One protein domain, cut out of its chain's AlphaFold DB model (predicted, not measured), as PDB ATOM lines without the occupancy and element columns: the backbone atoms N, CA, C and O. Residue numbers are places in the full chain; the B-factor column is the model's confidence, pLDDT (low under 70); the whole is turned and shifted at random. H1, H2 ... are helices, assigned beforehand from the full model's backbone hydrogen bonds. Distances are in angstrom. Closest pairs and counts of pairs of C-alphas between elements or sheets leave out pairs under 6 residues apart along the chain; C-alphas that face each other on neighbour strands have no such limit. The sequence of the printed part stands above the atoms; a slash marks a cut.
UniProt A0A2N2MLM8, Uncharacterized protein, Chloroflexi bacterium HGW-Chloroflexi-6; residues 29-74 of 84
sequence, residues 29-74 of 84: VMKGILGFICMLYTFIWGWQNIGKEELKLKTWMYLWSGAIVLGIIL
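Overview. This is residues 29 to 74 of the 84 residues of an uncharacterized protein of Chloroflexi bacterium HGW-Chloroflexi-6 (UniProt A0A2N2MLM8). The longest helix, H3, is one arm of a flat zigzag of three helices: the short H2 stands in the middle, H1 meets its first end at a corner, and H3 starts near its other end after a loop and runs away from it. Residues 66 to 74, which belong to H3, stick out free at the far end, and H1 and H3 point outward from different ends of H2 without reaching each other. The printed part has 46 residues with three named helices, H1, H2 and H3 in that order along the chain, and no named strand; the class is all helix. The whole is only just loose, close to compact, with a radius of gyration of the C-alphas of 11.7 A, and the C-alphas span 36 by 26 by 11 A.

Arrangement. H3, residues 57 to 74, touches H2, residues 39 to 48, with its residues 57 to 61 alone. The closest C-alphas of the two are those of Gly 46 and Met 61, 6.6 A apart. Their lines stand at a steep tilt of 54 degrees, and they run opposite ways. H1, residues 29 to 37, and H2 touch only at the corner by their link; their closest C-alphas are those of Gly 35 and Thr 42, 4.7 A apart. H1 and H2 run opposite ways at a steep tilt of 60 degrees. H1 and H3 are apart. In H1, H2 and H3 every pair of O i and N i+4 is within hydrogen-bond range.

Along the chain. H3 runs from Leu 57 to Leu 74, 25.4 A from first to last C-alpha; C-alpha 57 is at (-47.999, 10.704, -21.072) and C-alpha 74 at (-58.102, 14.886, -44.037). H2 runs from Met 39 to Gln 48, 14.3 A from first to last C-alpha. H1 runs from Val 29 to Ile 37, 12.3 A from first to last C-alpha, and C-alpha 29 is at (-30.210, 5.252, -23.627).

Size, cuts and confidence. The two C-alphas farthest apart are those of Val 29 and Leu 74, at 35.9 A. Without residues 66 to 74 the body has 37 residues and spans 24 by 19 by 11 A. The printed part has no cut. The link from H1 to H2 is tight, with 1 residue, and the link from H2 to H3 is short, with 8 residues; no link is long. The mean pLDDT of the printed part of this model is 90.1, and no printed residue is under 70.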
ATOM      1  N   VAL A  29     -30.725   4.747 -22.344       89.81
ATOM      2  CA  VAL A  29     -30.210   5.252 -23.627       89.81
ATOM      3  C   VAL A  29     -30.434   4.278 -24.785       89.81
ATOM      4  O   VAL A  29     -30.781   4.703 -25.881       89.81
ATOM      5  N   MET A  30     -30.285   2.971 -24.556       87.69
ATOM      6  CA  MET A  30     -30.350   1.969 -25.627       87.69
ATOM      7  C   MET A  30     -31.752   1.884 -26.253       87.69
ATOM      8  O   MET A  30     -31.901   1.938 -27.474       87.69
ATOM      9  N   LYS A  31     -32.790   1.824 -25.408       87.88
ATOM     10  CA  LYS A  31     -34.196   1.833 -25.839       87.88
ATOM     11  C   LYS A  31     -34.620   3.210 -26.349       87.88
ATOM     12  O   LYS A  31     -35.398   3.283 -27.294       87.88
ATOM     13  N   GLY A  32     -34.060   4.287 -25.798       89.56
ATOM     14  CA  GLY A  32     -34.257   5.642 -26.312       89.56
ATOM     15  C   GLY A  32     -33.759   5.822 -27.750       89.56
ATOM     16  O   GLY A  32     -34.500   6.320 -28.593       89.56
ATOM     17  N   ILE A  33     -32.540   5.368 -28.066       91.50
ATOM     18  CA  ILE A  33     -31.983   5.428 -29.431       91.50
ATOM     19  C   ILE A  33     -32.828   4.589 -30.391       91.50
ATOM     20  O   ILE A  33     -33.134   5.042 -31.495       91.50
ATOM     21  N   LEU A  34     -33.260   3.398 -29.962       92.12
ATOM     22  CA  LEU A  34     -34.172   2.572 -30.750       92.12
ATOM     23  C   LEU A  34     -35.496   3.301 -31.019       92.12
ATOM     24  O   LEU A  34     -35.988   3.269 -32.142       92.12
ATOM     25  N   GLY A  35     -36.038   4.000 -30.022       88.75
ATOM     26  CA  GLY A  35     -37.231   4.831 -30.169       88.75
ATOM     27  C   GLY A  35     -37.048   6.061 -31.058       88.75
ATOM     28  O   GLY A  35     -38.000   6.483 -31.713       88.75
ATOM     29  N   PHE A  36     -35.845   6.627 -31.115       89.81
ATOM     30  CA  PHE A  36     -35.535   7.756 -31.992       89.81
ATOM     31  C   PHE A  36     -35.451   7.322 -33.458       89.81
ATOM     32  O   PHE A  36     -36.046   7.953 -34.327       89.81
ATOM     33  N   ILE A  37     -34.753   6.215 -33.724       90.50
ATOM     34  CA  ILE A  37     -34.648   5.633 -35.071       90.50
ATOM     35  C   ILE A  37     -36.011   5.082 -35.513       90.50
ATOM     36  O   ILE A  37     -36.412   5.240 -36.663       90.50
ATOM     37  N   CYS A  38     -36.740   4.454 -34.590       89.69
ATOM     38  CA  CYS A  38     -38.055   3.880 -34.821       89.69
ATOM     39  C   CYS A  38     -39.103   4.605 -33.972       89.69
ATOM     40  O   CYS A  38     -39.487   4.149 -32.894       89.69
ATOM     41  N   MET A  39     -39.626   5.722 -34.484       86.38
ATOM     42  CA  MET A  39     -40.683   6.496 -33.813       86.38
ATOM     43  C   MET A  39     -41.936   5.663 -33.484       86.38
ATOM     44  O   MET A  39     -42.622   5.952 -32.504       86.38
ATOM     45  N   LEU A  40     -42.202   4.584 -34.233       89.81
ATOM     46  CA  LEU A  40     -43.258   3.616 -33.912       89.81
ATOM     47  C   LEU A  40     -43.014   2.902 -32.575       89.81
ATOM     48  O   LEU A  40     -43.962   2.698 -31.820       89.81
ATOM     49  N   TYR A  41     -41.763   2.563 -32.245       91.69
ATOM     50  CA  TYR A  41     -41.426   1.982 -30.944       91.69
ATOM     51  C   TYR A  41     -41.757   2.958 -29.810       91.69
ATOM     52  O   TYR A  41     -42.410   2.578 -28.840       91.69
ATOM     53  N   THR A  42     -41.388   4.233 -29.967       93.81
ATOM     54  CA  THR A  42     -41.709   5.297 -29.001       93.81
ATOM     55  C   THR A  42     -43.213   5.469 -28.823       93.81
ATOM     56  O   THR A  42     -43.695   5.621 -27.701       93.81
ATOM     57  N   PHE A  43     -43.967   5.391 -29.919       92.75
ATOM     58  CA  PHE A  43     -45.423   5.477 -29.901       92.75
ATOM     59  C   PHE A  43     -46.067   4.303 -29.145       92.75
ATOM     60  O   PHE A  43     -46.902   4.514 -28.263       92.75
ATOM     61  N   ILE A  44     -45.651   3.068 -29.442       93.38
ATOM     62  CA  ILE A  44     -46.157   1.861 -28.769       93.38
ATOM     63  C   ILE A  44     -45.797   1.894 -27.282       93.38
ATOM     64  O   ILE A  44     -46.661   1.664 -26.434       93.38
ATOM     65  N   TRP A  45     -44.551   2.232 -26.951       94.31
ATOM     66  CA  TRP A  45     -44.108   2.344 -25.564       94.31
ATOM     67  C   TRP A  45     -44.889   3.419 -24.798       94.31
ATOM     68  O   TRP A  45     -45.289   3.194 -23.653       94.31
ATOM     69  N   GLY A  46     -45.162   4.564 -25.431       92.00
ATOM     70  CA  GLY A  46     -45.963   5.635 -24.846       92.00
ATOM     71  C   GLY A  46     -47.386   5.187 -24.502       92.00
ATOM     72  O   GLY A  46     -47.876   5.492 -23.415       92.00
ATOM     73  N   TRP A  47     -48.020   4.394 -25.373       93.81
ATOM     74  CA  TRP A  47     -49.329   3.783 -25.103       93.81
ATOM     75  C   TRP A  47     -49.272   2.726 -23.998       93.81
ATOM     76  O   TRP A  47     -50.136   2.713 -23.124       93.81
ATOM     77  N   GLN A  48     -48.239   1.884 -23.976       93.12
ATOM     78  CA  GLN A  48     -48.051   0.883 -22.920       93.12
ATOM     79  C   GLN A  48     -47.847   1.518 -21.536       93.12
ATOM     80  O   GLN A  48     -48.248   0.948 -20.524       93.12
ATOM     81  N   ASN A  49     -47.257   2.713 -21.483       93.06
ATOM     82  CA  ASN A  49     -46.961   3.425 -20.240       93.06
ATOM     83  C   ASN A  49     -47.960   4.552 -19.928       93.06
ATOM     84  O   ASN A  49     -47.763   5.295 -18.966       93.06
ATOM     85  N   ILE A  50     -49.057   4.669 -20.683       91.94
ATOM     86  CA  ILE A  50     -50.038   5.756 -20.526       91.94
ATOM     87  C   ILE A  50     -50.743   5.746 -19.158       91.94
ATOM     88  O   ILE A  50     -51.205   6.788 -18.693       91.94
ATOM     89  N   GLY A  51     -50.814   4.579 -18.510       87.19
ATOM     90  CA  GLY A  51     -51.385   4.410 -17.171       87.19
ATOM     91  C   GLY A  51     -50.496   4.930 -16.038       87.19
ATOM     92  O   GLY A  51     -50.969   5.055 -14.913       87.19
ATOM     93  N   LYS A  52     -49.225   5.253 -16.310       88.69
ATOM     94  CA  LYS A  52     -48.296   5.798 -15.314       88.69
ATOM     95  C   LYS A  52     -48.483   7.311 -15.198       88.69
ATOM     96  O   LYS A  52     -47.954   8.080 -16.005       88.69
ATOM     97  N   GLU A  53     -49.228   7.745 -14.184       82.19
ATOM     98  CA  GLU A  53     -49.538   9.167 -13.962       82.19
ATOM     99  C   GLU A  53     -48.283  10.033 -13.754       82.19
ATOM    100  O   GLU A  53     -48.238  11.181 -14.199       82.19
ATOM    101  N   GLU A  54     -47.222   9.461 -13.181       84.75
ATOM    102  CA  GLU A  54     -45.912  10.102 -12.992       84.75
ATOM    103  C   GLU A  54     -45.255  10.561 -14.309       84.75
ATOM    104  O   GLU A  54     -44.563  11.583 -14.348       84.75
ATOM    105  N   LEU A  55     -45.513   9.857 -15.417       84.88
ATOM    106  CA  LEU A  55     -44.932  10.180 -16.720       84.88
ATOM    107  C   LEU A  55     -45.743  11.245 -17.475       84.88
ATOM    108  O   LEU A  55     -45.236  11.816 -18.443       84.88
ATOM    109  N   LYS A  56     -46.981  11.531 -17.033       88.88
ATOM    110  CA  LYS A  56     -47.920  12.488 -17.653       88.88
ATOM    111  C   LYS A  56     -48.094  12.287 -19.168       88.88
ATOM    112  O   LYS A  56     -48.350  13.237 -19.903       88.88
ATOM    113  N   LEU A  57     -47.975  11.045 -19.643       91.19
ATOM    114  CA  LEU A  57     -47.999  10.704 -21.072       91.19
ATOM    115  C   LEU A  57     -49.387  10.826 -21.699       91.19
ATOM    116  O   LEU A  57     -49.487  10.982 -22.908       91.19
ATOM    117  N   LYS A  58     -50.448  10.776 -20.888       90.06
ATOM    118  CA  LYS A  58     -51.843  10.724 -21.342       90.06
ATOM    119  C   LYS A  58     -52.161  11.845 -22.335       90.06
ATOM    120  O   LYS A  58     -52.478  11.565 -23.486       90.06
ATOM    121  N   THR A  59     -51.974  13.103 -21.938       90.06
ATOM    122  CA  THR A  59     -52.232  14.266 -22.804       90.06
ATOM    123  C   THR A  59     -51.401  14.230 -24.087       90.06
ATOM    124  O   THR A  59     -51.941  14.448 -25.168       90.06
ATOM    125  N   TRP A  60     -50.109  13.904 -23.990       91.69
ATOM    126  CA  TRP A  60     -49.200  13.888 -25.140       91.69
ATOM    127  C   TRP A  60     -49.514  12.762 -26.130       91.69
ATOM    128  O   TRP A  60     -49.516  12.995 -27.335       91.69
ATOM    129  N   MET A  61     -49.852  11.569 -25.637       93.44
ATOM    130  CA  MET A  61     -50.224  10.425 -26.471       93.44
ATOM    131  C   MET A  61     -51.563  10.630 -27.173       93.44
ATOM    132  O   MET A  61     -51.680  10.283 -28.350       93.44
ATOM    133  N   TYR A  62     -52.555  11.223 -26.501       91.75
ATOM    134  CA  TYR A  62     -53.827  11.573 -27.140       91.75
ATOM    135  C   TYR A  62     -53.651  12.655 -28.205       91.75
ATOM    136  O   TYR A  62     -54.203  12.518 -29.294       91.75
ATOM    137  N   LEU A  63     -52.854  13.692 -27.925       91.81
ATOM    138  CA  LEU A  63     -52.558  14.747 -28.895       91.81
ATOM    139  C   LEU A  63     -51.849  14.178 -30.130       91.81
ATOM    140  O   LEU A  63     -52.249  14.450 -31.260       91.81
ATOM    141  N   TRP A  64     -50.832  13.342 -29.911       90.62
ATOM    142  CA  TRP A  64     -50.055  12.743 -30.990       90.62
ATOM    143  C   TRP A  64     -50.888  11.756 -31.821       90.62
ATOM    144  O   TRP A  64     -50.910  11.849 -33.046       90.62
ATOM    145  N   SER A  65     -51.646  10.867 -31.172       92.31
ATOM    146  CA  SER A  65     -52.516   9.901 -31.862       92.31
ATOM    147  C   SER A  65     -53.664  10.589 -32.602       92.31
ATOM    148  O   SER A  65     -53.941  10.264 -33.755       92.31
ATOM    149  N   GLY A  66     -54.316  11.566 -31.964       91.81
ATOM    150  CA  GLY A  66     -55.420  12.323 -32.556       91.81
ATOM    151  C   GLY A  66     -54.988  13.092 -33.800       91.81
ATOM    152  O   GLY A  66     -55.718  13.124 -34.785       91.81
ATOM    153  N   ALA A  67     -53.771  13.631 -33.796       89.31
ATOM    154  CA  ALA A  67     -53.199  14.291 -34.958       89.31
ATOM    155  C   ALA A  67     -52.925  13.344 -36.135       89.31
ATOM    156  O   ALA A  67     -53.212  13.701 -37.276       89.31
ATOM    157  N   ILE A  68     -52.413  12.135 -35.871       89.06
ATOM    158  CA  ILE A  68     -52.214  11.116 -36.915       89.06
ATOM    159  C   ILE A  68     -53.564  10.742 -37.535       89.06
ATOM    160  O   ILE A  68     -53.706  10.755 -38.756       89.06
ATOM    161  N   VAL A  69     -54.570  10.466 -36.701       91.69
ATOM    162  CA  VAL A  69     -55.918  10.102 -37.162       91.69
ATOM    163  C   VAL A  69     -56.558  11.239 -37.959       91.69
ATOM    164  O   VAL A  69     -57.075  11.001 -39.048       91.69
ATOM    165  N   LEU A  70     -56.478  12.478 -37.469       89.06
ATOM    166  CA  LEU A  70     -56.987  13.649 -38.182       89.06
ATOM    167  C   LEU A  70     -56.281  13.833 -39.531       89.06
ATOM    168  O   LEU A  70     -56.943  14.079 -40.536       89.06
ATOM    169  N   GLY A  71     -54.959  13.658 -39.576       85.06
ATOM    170  CA  GLY A  71     -54.186  13.713 -40.815       85.06
ATOM    171  C   GLY A  71     -54.617  12.651 -41.827       85.06
ATOM    172  O   GLY A  71     -54.754  12.963 -43.010       85.06
ATOM    173  N   ILE A  72     -54.895  11.424 -41.377       88.19
ATOM    174  CA  ILE A  72     -55.423  10.354 -42.236       88.19
ATOM    175  C   ILE A  72     -56.807  10.736 -42.770       88.19
ATOM    176  O   ILE A  72     -57.024  10.658 -43.975       88.19
ATOM    177  N   ILE A  73     -57.723  11.196 -41.911       89.19
ATOM    178  CA  ILE A  73     -59.082  11.592 -42.319       89.19
ATOM    179  C   ILE A  73     -59.031  12.718 -43.354       89.19
ATOM    180  O   ILE A  73     -59.688  12.620 -44.385       89.19
ATOM    181  N   LEU A  74     -58.235  13.760 -43.111       86.44
ATOM    182  CA  LEU A  74     -58.102  14.886 -44.037       86.44
ATOM    183  C   LEU A  74     -57.507  14.461 -45.384       86.44
ATOM    184  O   LEU A  74     -57.967  14.937 -46.416       86.44
TER     185      LEU A  74